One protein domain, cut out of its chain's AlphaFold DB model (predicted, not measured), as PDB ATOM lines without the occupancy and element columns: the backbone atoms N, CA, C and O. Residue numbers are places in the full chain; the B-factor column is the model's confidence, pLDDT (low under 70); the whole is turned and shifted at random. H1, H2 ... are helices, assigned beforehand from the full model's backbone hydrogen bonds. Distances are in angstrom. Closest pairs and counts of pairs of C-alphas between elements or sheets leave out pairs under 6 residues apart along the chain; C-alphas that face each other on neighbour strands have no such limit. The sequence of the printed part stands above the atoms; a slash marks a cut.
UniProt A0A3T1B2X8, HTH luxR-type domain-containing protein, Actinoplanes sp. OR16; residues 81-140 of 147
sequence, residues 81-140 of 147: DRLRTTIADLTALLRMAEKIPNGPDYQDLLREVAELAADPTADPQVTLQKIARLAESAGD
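AT A GLANCE: This is residues 81 to 140 of the 147 residues of the protein "HTH luxR-type domain-containing protein" of Actinoplanes sp. OR16 (UniProt A0A3T1B2X8). What shape do the atoms make? H1, the longest helix, is an arm that meets a helical hairpin of H2 and H3 with its last residues, 96 to 97, packing on H3, while its residues 81 to 92 stick out. What is it built of? The printed part has 60 residues with three named helices in the order H1, H2, H3 and no named strand, and its class is all helix. How spread out is it? It is only just compact, close to loose, with a radius of gyration of the C-alphas of 12.2 A, and it spans 34 by 24 by 15 A.

HOW THE PARTS SIT: What does the longest helix touch? H1, residues 81 to 97, touches H3, residues 125 to 139, with residues 96 to 97 alone, and H3 touches it with residues 131 to 135 alone. Their closest C-alphas, those of Met 96 and Ala 135, are 5.5 A apart, and the two run the same way at a steep tilt of 47 degrees. Where is the remaining helix? H2, residues 104 to 118, is apart from H1 and forms a helical hairpin with H3, opposite ways at a shallow tilt of 27 degrees. Residues 109 to 113 of H2 alone touch residues 127 to 131 of H3, and the closest C-alphas, those of Val 113 and Thr 127, are 7.0 A apart. What do the backbones show? In H1, H2 and H3 every O i to N i+4 pair is within hydrogen-bond range.

IN THESE COORDINATES: Where does H1, residues 81 to 97, run? It starts at C-alpha 81 (102.506, 89.382, 81.894) and measures 24.4 A from first to last C-alpha. Where are the others? H2, residues 104 to 118, measures 21.5 A and H3, residues 125 to 139, measures 21.1 A, ending at C-alpha 139 (93.324, 107.669, 58.459).

THE WHOLE: How far does it reach? The two C-alphas farthest apart, those of Asp 81 and Pro 104, are 37.4 A apart. Is it continuous? The printed part has no cut, and the links H1 to H2 and H2 to H3 are short. Where is confidence low? Residues 139 to 140 are under 70, and the mean pLDDT of the printed part is 85.7.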
ATOM      1  N   ASP A  81     103.747  89.339  82.668       78.56
ATOM      2  CA  ASP A  81     102.506  89.382  81.894       78.56
ATOM      3  C   ASP A  81     101.969  90.810  81.800       78.56
ATOM      4  O   ASP A  81     101.595  91.266  80.719       78.56
ATOM      5  N   ARG A  82     102.008  91.561  82.911       79.00
ATOM      6  CA  ARG A  82     101.646  92.988  82.892       79.00
ATOM      7  C   ARG A  82     102.576  93.781  81.987       79.00
ATOM      8  O   ARG A  82     102.092  94.575  81.193       79.00
ATOM      9  N   LEU A  83     103.883  93.529  82.062       83.12
ATOM     10  CA  LEU A  83     104.865  94.184  81.203       83.12
ATOM     11  C   LEU A  83     104.601  93.885  79.723       83.12
ATOM     12  O   LEU A  83     104.639  94.796  78.902       83.12
ATOM     13  N   ARG A  84     104.280  92.631  79.380       86.19
ATOM     14  CA  ARG A  84     103.937  92.240  78.008       86.19
ATOM     15  C   ARG A  84     102.723  93.003  77.489       86.19
ATOM     16  O   ARG A  84     102.757  93.481  76.357       86.19
ATOM     17  N   THR A  85     101.682  93.136  78.309       85.75
ATOM     18  CA  THR A  85     100.485  93.910  77.960       85.75
ATOM     19  C   THR A  85     100.814  95.392  77.809       85.75
ATOM     20  O   THR A  85     100.516  95.964  76.769       85.75
ATOM     21  N   THR A  86     101.542  95.993  78.757       87.62
ATOM     22  CA  THR A  86     101.964  97.400  78.666       87.62
ATOM     23  C   THR A  86     102.802  97.675  77.418       87.62
ATOM     24  O   THR A  86     102.594  98.684  76.754       87.62
ATOM     25  N   ILE A  87     103.722  96.778  77.048       88.31
ATOM     26  CA  ILE A  87     104.504  96.908  75.810       88.31
ATOM     27  C   ILE A  87     103.590  96.857  74.580       88.31
ATOM     28  O   ILE A  87     103.771  97.653  73.656       88.31
ATOM     29  N   ALA A  88     102.616  95.943  74.547       86.25
ATOM     30  CA  ALA A  88     101.667  95.847  73.440       86.25
ATOM     31  C   ALA A  88     100.812  97.119  73.314       86.25
ATOM     32  O   ALA A  88     100.677  97.648  72.209       86.25
ATOM     33  N   ASP A  89     100.321  97.644  74.438       87.75
ATOM     34  CA  ASP A  89      99.525  98.871  74.492       87.75
ATOM     35  C   ASP A  89     100.344 100.081  74.024       87.75
ATOM     36  O   ASP A  89      99.921 100.808  73.127       87.75
ATOM     37  N   LEU A  90     101.567 100.256  74.541       91.19
ATOM     38  CA  LEU A  90     102.479 101.318  74.102       91.19
ATOM     39  C   LEU A  90     102.810 101.210  72.609       91.19
ATOM     40  O   LEU A  90     102.840 102.218  71.908       91.19
ATOM     41  N   THR A  91     103.006  99.994  72.096       90.31
ATOM     42  CA  THR A  91     103.245  99.767  70.663       90.31
ATOM     43  C   THR A  91     102.035 100.182  69.823       90.31
ATOM     44  O   THR A  91     102.198 100.781  68.760       90.31
ATOM     45  N   ALA A  92     100.818  99.878  70.281       85.44
ATOM     46  CA  ALA A  92      99.594 100.292  69.603       85.44
ATOM     47  C   ALA A  92      99.441 101.821  69.605       85.44
ATOM     48  O   ALA A  92      99.136 102.398  68.561       85.44
ATOM     49  N   LEU A  93      99.725 102.473  70.736       86.94
ATOM     50  CA  LEU A  93      99.688 103.932  70.855       86.94
ATOM     51  C   LEU A  93     100.706 104.616  69.942       86.94
ATOM     52  O   LEU A  93     100.351 105.571  69.254       86.94
ATOM     53  N   LEU A  94     101.939 104.107  69.869       86.38
ATOM     54  CA  LEU A  94     102.963 104.648  68.969       86.38
ATOM     55  C   LEU A  94     102.519 104.580  67.504       86.38
ATOM     56  O   LEU A  94     102.633 105.566  66.784       86.38
ATOM     57  N   ARG A  95     101.920 103.463  67.081       85.88
ATOM     58  CA  ARG A  95     101.378 103.320  65.719       85.88
ATOM     59  C   ARG A  95     100.215 104.264  65.425       85.88
ATOM     60  O   ARG A  95     100.026 104.647  64.275       85.88
ATOM     61  N   MET A  96      99.393 104.592  66.422       85.44
ATOM     62  CA  MET A  96      98.342 105.603  66.266       85.44
ATOM     63  C   MET A  96      98.959 106.993  66.118       85.44
ATOM     64  O   MET A  96      98.596 107.718  65.199       85.44
ATOM     65  N   ALA A  97      99.927 107.331  66.973       82.69
ATOM     66  CA  ALA A  97     100.611 108.619  66.943       82.69
ATOM     67  C   ALA A  97     101.367 108.859  65.625       82.69
ATOM     68  O   ALA A  97     101.321 109.967  65.103       82.69
ATOM     69  N   GLU A  98     101.987 107.825  65.043       85.56
ATOM     70  CA  GLU A  98     102.655 107.896  63.731       85.56
ATOM     71  C   GLU A  98     101.730 108.345  62.591       85.56
ATOM     72  O   GLU A  98     102.203 108.907  61.605       85.56
ATOM     73  N   LYS A  99     100.419 108.106  62.707       85.06
ATOM     74  CA  LYS A  99      99.443 108.519  61.692       85.06
ATOM     75  C   LYS A  99      99.066 109.992  61.794       85.06
ATOM     76  O   LYS A  99      98.502 110.521  60.847       85.06
ATOM     77  N   ILE A 100      99.334 110.648  62.921       86.00
ATOM     78  CA  ILE A 100      98.912 112.029  63.144       86.00
ATOM     79  C   ILE A 100      99.880 112.965  62.400       86.00
ATOM     80  O   ILE A 100     101.083 112.935  62.666       86.00
ATOM     81  N   PRO A 101      99.397 113.815  61.478       82.62
ATOM     82  CA  PRO A 101     100.256 114.752  60.771       82.62
ATOM     83  C   PRO A 101     100.816 115.808  61.727       82.62
ATOM     84  O   PRO A 101     100.129 116.298  62.626       82.62
ATOM     85  N   ASN A 102     102.070 116.200  61.502       81.19
ATOM     86  CA  ASN A 102     102.726 117.270  62.250       81.19
ATOM     87  C   ASN A 102     102.065 118.628  61.941       81.19
ATOM     88  O   ASN A 102     102.472 119.336  61.021       81.19
ATOM     89  N   GLY A 103     101.044 118.980  62.722       86.44
ATOM     90  CA  GLY A 103     100.299 120.234  62.634       86.44
ATOM     91  C   GLY A 103     100.088 120.899  64.000       86.44
ATOM     92  O   GLY A 103     100.600 120.414  65.011       86.44
ATOM     93  N   PRO A 104      99.329 122.007  64.050       84.38
ATOM     94  CA  PRO A 104      99.043 122.729  65.291       84.38
ATOM     95  C   PRO A 104      98.424 121.824  66.366       84.38
ATOM     96  O   PRO A 104      98.891 121.808  67.501       84.38
ATOM     97  N   ASP A 105      97.470 120.975  65.971       87.12
ATOM     98  CA  ASP A 105      96.793 120.037  66.875       87.12
ATOM     99  C   ASP A 105      97.742 118.974  67.454       87.12
ATOM    100  O   ASP A 105      97.580 118.542  68.595       87.12
ATOM    101  N   TYR A 106      98.768 118.575  66.692       86.44
ATOM    102  CA  TYR A 106      99.804 117.653  67.161       86.44
ATOM    103  C   TYR A 106     100.744 118.323  68.171       86.44
ATOM    104  O   TYR A 106     101.122 117.704  69.162       86.44
ATOM    105  N   GLN A 107     101.088 119.601  67.975       89.25
ATOM    106  CA  GLN A 107     101.895 120.364  68.938       89.25
ATOM    107  C   GLN A 107     101.146 120.582  70.261       89.25
ATOM    108  O   GLN A 107     101.732 120.439  71.336       89.25
ATOM    109  N   ASP A 108      99.845 120.865  70.192       90.00
ATOM    110  CA  ASP A 108      98.988 120.968  71.376       90.00
ATOM    111  C   ASP A 108      98.877 119.629  72.110       90.00
ATOM    112  O   ASP A 108      98.993 119.580  73.334       90.00
ATOM    113  N   LEU A 109      98.748 118.530  71.364       88.81
ATOM    114  CA  LEU A 109      98.768 117.184  71.924       88.81
ATOM    115  C   LEU A 109     100.112 116.849  72.598       88.81
ATOM    116  O   LEU A 109     100.117 116.298  73.696       88.81
ATOM    117  N   LEU A 110     101.253 117.184  71.985       89.81
ATOM    118  CA  LEU A 110     102.576 116.956  72.582       89.81
ATOM    119  C   LEU A 110     102.748 117.713  73.903       89.81
ATOM    120  O   LEU A 110     103.338 117.184  74.844       89.81
ATOM    121  N   ARG A 111     102.215 118.935  73.982       91.50
ATOM    122  CA  ARG A 111     102.202 119.730  75.213       91.50
ATOM    123  C   ARG A 111     101.361 119.068  76.306       91.50
ATOM    124  O   ARG A 111     101.861 118.904  77.414       91.50
ATOM    125  N   GLU A 112     100.156 118.600  75.984       88.81
ATOM    126  CA  GLU A 112      99.306 117.850  76.925       88.81
ATOM    127  C   GLU A 112      99.966 116.542  77.397       88.81
ATOM    128  O   GLU A 112      99.899 116.197  78.575       88.81
ATOM    129  N   VAL A 113     100.648 115.812  76.507       90.25
ATOM    130  CA  VAL A 113     101.403 114.598  76.869       90.25
ATOM    131  C   VAL A 113     102.573 114.928  77.801       90.25
ATOM    132  O   VAL A 113     102.834 114.176  78.738       90.25
ATOM    133  N   ALA A 114     103.270 116.046  77.576       89.12
ATOM    134  CA  ALA A 114     104.354 116.490  78.449       89.12
ATOM    135  C   ALA A 114     103.848 116.883  79.848       89.12
ATOM    136  O   ALA A 114     104.493 116.555  80.843       89.12
ATOM    137  N   GLU A 115     102.686 117.534  79.933       89.75
ATOM    138  CA  GLU A 115     102.021 117.855  81.202       89.75
ATOM    139  C   GLU A 115     101.592 116.582  81.948       89.75
ATOM    140  O   GLU A 115     101.903 116.426  83.128       89.75
ATOM    141  N   LEU A 116     100.978 115.626  81.244       89.88
ATOM    142  CA  LEU A 116     100.602 114.318  81.790       89.88
ATOM    143  C   LEU A 116     101.822 113.521  82.283       89.88
ATOM    144  O   LEU A 116     101.755 112.847  83.305       89.88
ATOM    145  N   ALA A 117     102.956 113.600  81.582       87.50
ATOM    146  CA  ALA A 117     104.193 112.947  82.006       87.50
ATOM    147  C   ALA A 117     104.809 113.590  83.262       87.50
ATOM    148  O   ALA A 117     105.522 112.914  84.007       87.50
ATOM    149  N   ALA A 118     104.557 114.881  83.497       89.50
ATOM    150  CA  ALA A 118     105.048 115.603  84.667       89.50
ATOM    151  C   ALA A 118     104.213 115.339  85.935       89.50
ATOM    152  O   ALA A 118     104.748 115.466  87.038       89.50
ATOM    153  N   ASP A 119     102.941 114.946  85.793       89.69
ATOM    154  CA  ASP A 119     102.042 114.627  86.907       89.69
ATOM    155  C   ASP A 119     101.561 113.160  86.869       89.69
ATOM    156  O   ASP A 119     100.618 112.826  86.153       89.69
ATOM    157  N   PRO A 120     102.132 112.267  87.700       82.25
ATOM    158  CA  PRO A 120     101.748 110.856  87.733       82.25
ATOM    159  C   PRO A 120     100.340 110.600  88.297       82.25
ATOM    160  O   PRO A 120      99.893 109.453  88.296       82.25
ATOM    161  N   THR A 121      99.659 111.621  88.825       87.62
ATOM    162  CA  THR A 121      98.283 111.516  89.332       87.62
ATOM    163  C   THR A 121      97.230 111.940  88.312       87.62
ATOM    164  O   THR A 121      96.044 111.677  88.521       87.62
ATOM    165  N   ALA A 122      97.652 112.562  87.210       85.75
ATOM    166  CA  ALA A 122      96.761 112.999  86.151       85.75
ATOM    167  C   ALA A 122      96.163 111.803  85.391       85.75
ATOM    168  O   ALA A 122      96.818 110.788  85.148       85.75
ATOM    169  N   ASP A 123      94.886 111.925  85.026       89.44
ATOM    170  CA  ASP A 123      94.155 110.884  84.307       89.44
ATOM    171  C   ASP A 123      94.541 110.885  82.815       89.44
ATOM    172  O   ASP A 123      94.252 111.855  82.105       89.44
ATOM    173  N   PRO A 124      95.153 109.806  82.294       88.50
ATOM    174  CA  PRO A 124      95.581 109.737  80.902       88.50
ATOM    175  C   PRO A 124      94.420 109.565  79.909       88.50
ATOM    176  O   PRO A 124      94.633 109.695  78.701       88.50
ATOM    177  N   GLN A 125      93.199 109.244  80.362       88.62
ATOM    178  CA  GLN A 125      92.097 108.860  79.469       88.62
ATOM    179  C   GLN A 125      91.731 109.944  78.455       88.62
ATOM    180  O   GLN A 125      91.489 109.634  77.287       88.62
ATOM    181  N   VAL A 126      91.708 111.210  78.875       88.38
ATOM    182  CA  VAL A 126      91.342 112.335  78.002       88.38
ATOM    183  C   VAL A 126      92.353 112.482  76.861       88.38
ATOM    184  O   VAL A 126      91.962 112.559  75.693       88.38
ATOM    185  N   THR A 127      93.648 112.439  77.183       89.00
ATOM    186  CA  THR A 127      94.736 112.552  76.204       89.00
ATOM    187  C   THR A 127      94.737 111.368  75.240       89.00
ATOM    188  O   THR A 127      94.818 111.561  74.030       89.00
ATOM    189  N   LEU A 128      94.546 110.141  75.740       88.06
ATOM    190  CA  LEU A 128      94.456 108.939  74.901       88.06
ATOM    191  C   LEU A 128      93.272 108.990  73.924       88.06
ATOM    192  O   LEU A 128      93.422 108.636  72.755       88.06
ATOM    193  N   GLN A 129      92.108 109.477  74.363       89.81
ATOM    194  CA  GLN A 129      90.957 109.666  73.474       89.81
ATOM    195  C   GLN A 129      91.235 110.703  72.382       89.81
ATOM    196  O   GLN A 129      90.776 110.540  71.252       89.81
ATOM    197  N   LYS A 130      91.979 111.767  72.697       87.81
ATOM    198  CA  LYS A 130      92.360 112.793  71.720       87.81
ATOM    199  C   LYS A 130      93.347 112.243  70.684       87.81
ATOM    200  O   LYS A 130      93.142 112.475  69.496       87.81
ATOM    201  N   ILE A 131      94.335 111.449  71.113       87.12
ATOM    202  CA  ILE A 131      95.247 110.710  70.218       87.12
ATOM    203  C   ILE A 131      94.446 109.828  69.256       87.12
ATOM    204  O   ILE A 131      94.669 109.890  68.049       87.12
ATOM    205  N   ALA A 132      93.488 109.048  69.770       87.06
ATOM    206  CA  ALA A 132      92.661 108.167  68.947       87.06
ATOM    207  C   ALA A 132      91.856 108.946  67.892       87.06
ATOM    208  O   ALA A 132      91.927 108.614  66.714       87.06
ATOM    209  N   ARG A 133      91.173 110.031  68.286       87.44
ATOM    210  CA  ARG A 133      90.395 110.866  67.351       87.44
ATOM    211  C   ARG A 133      91.262 111.488  66.256       87.44
ATOM    212  O   ARG A 133      90.865 111.474  65.096       87.44
ATOM    213  N   LEU A 134      92.433 112.020  66.615       86.88
ATOM    214  CA  LEU A 134      93.357 112.619  65.645       86.88
ATOM    215  C   LEU A 134      93.915 111.568  64.674       86.88
ATOM    216  O   LEU A 134      94.018 111.825  63.474       86.88
ATOM    217  N   ALA A 135      94.227 110.369  65.174       84.50
ATOM    218  CA  ALA A 135      94.693 109.254  64.353       84.50
ATOM    219  C   ALA A 135      93.597 108.712  63.416       84.50
ATOM    220  O   ALA A 135      93.899 108.327  62.288       84.50
ATOM    221  N   GLU A 136      92.334 108.695  63.857       85.19
ATOM    222  CA  GLU A 136      91.171 108.352  63.029       85.19
ATOM    223  C   GLU A 136      90.951 109.389  61.924       85.19
ATOM    224  O   GLU A 136      90.874 109.012  60.756       85.19
ATOM    225  N   SER A 137      90.962 110.690  62.249       80.12
ATOM    226  CA  SER A 137      90.809 111.752  61.241       80.12
ATOM    227  C   SER A 137      91.934 111.776  60.206       80.12
ATOM    228  O   SER A 137      91.712 112.183  59.072       80.12
ATOM    229  N   ALA A 138      93.135 111.321  60.576       75.81
ATOM    230  CA  ALA A 138      94.267 111.219  59.661       75.81
ATOM    231  C   ALA A 138      94.245 109.943  58.796       75.81
ATOM    232  O   ALA A 138      94.889 109.893  57.752       75.81
ATOM    233  N   GLY A 139      93.516 108.906  59.221       64.94
ATOM    234  CA  GLY A 139      93.324 107.669  58.459       64.94
ATOM    235  C   GLY A 139      92.198 107.734  57.423       64.94
ATOM    236  O   GLY A 139      92.121 106.836  56.587       64.94
ATOM    237  N   ASP A 140      91.358 108.772  57.483       52.97
ATOM    238  CA  ASP A 140      90.181 108.970  56.624       52.97
ATOM    239  C   ASP A 140      90.422 109.949  55.457       52.97
ATOM    240  O   ASP A 140      89.497 110.220  54.690       52.97
TER     241      ASP A 140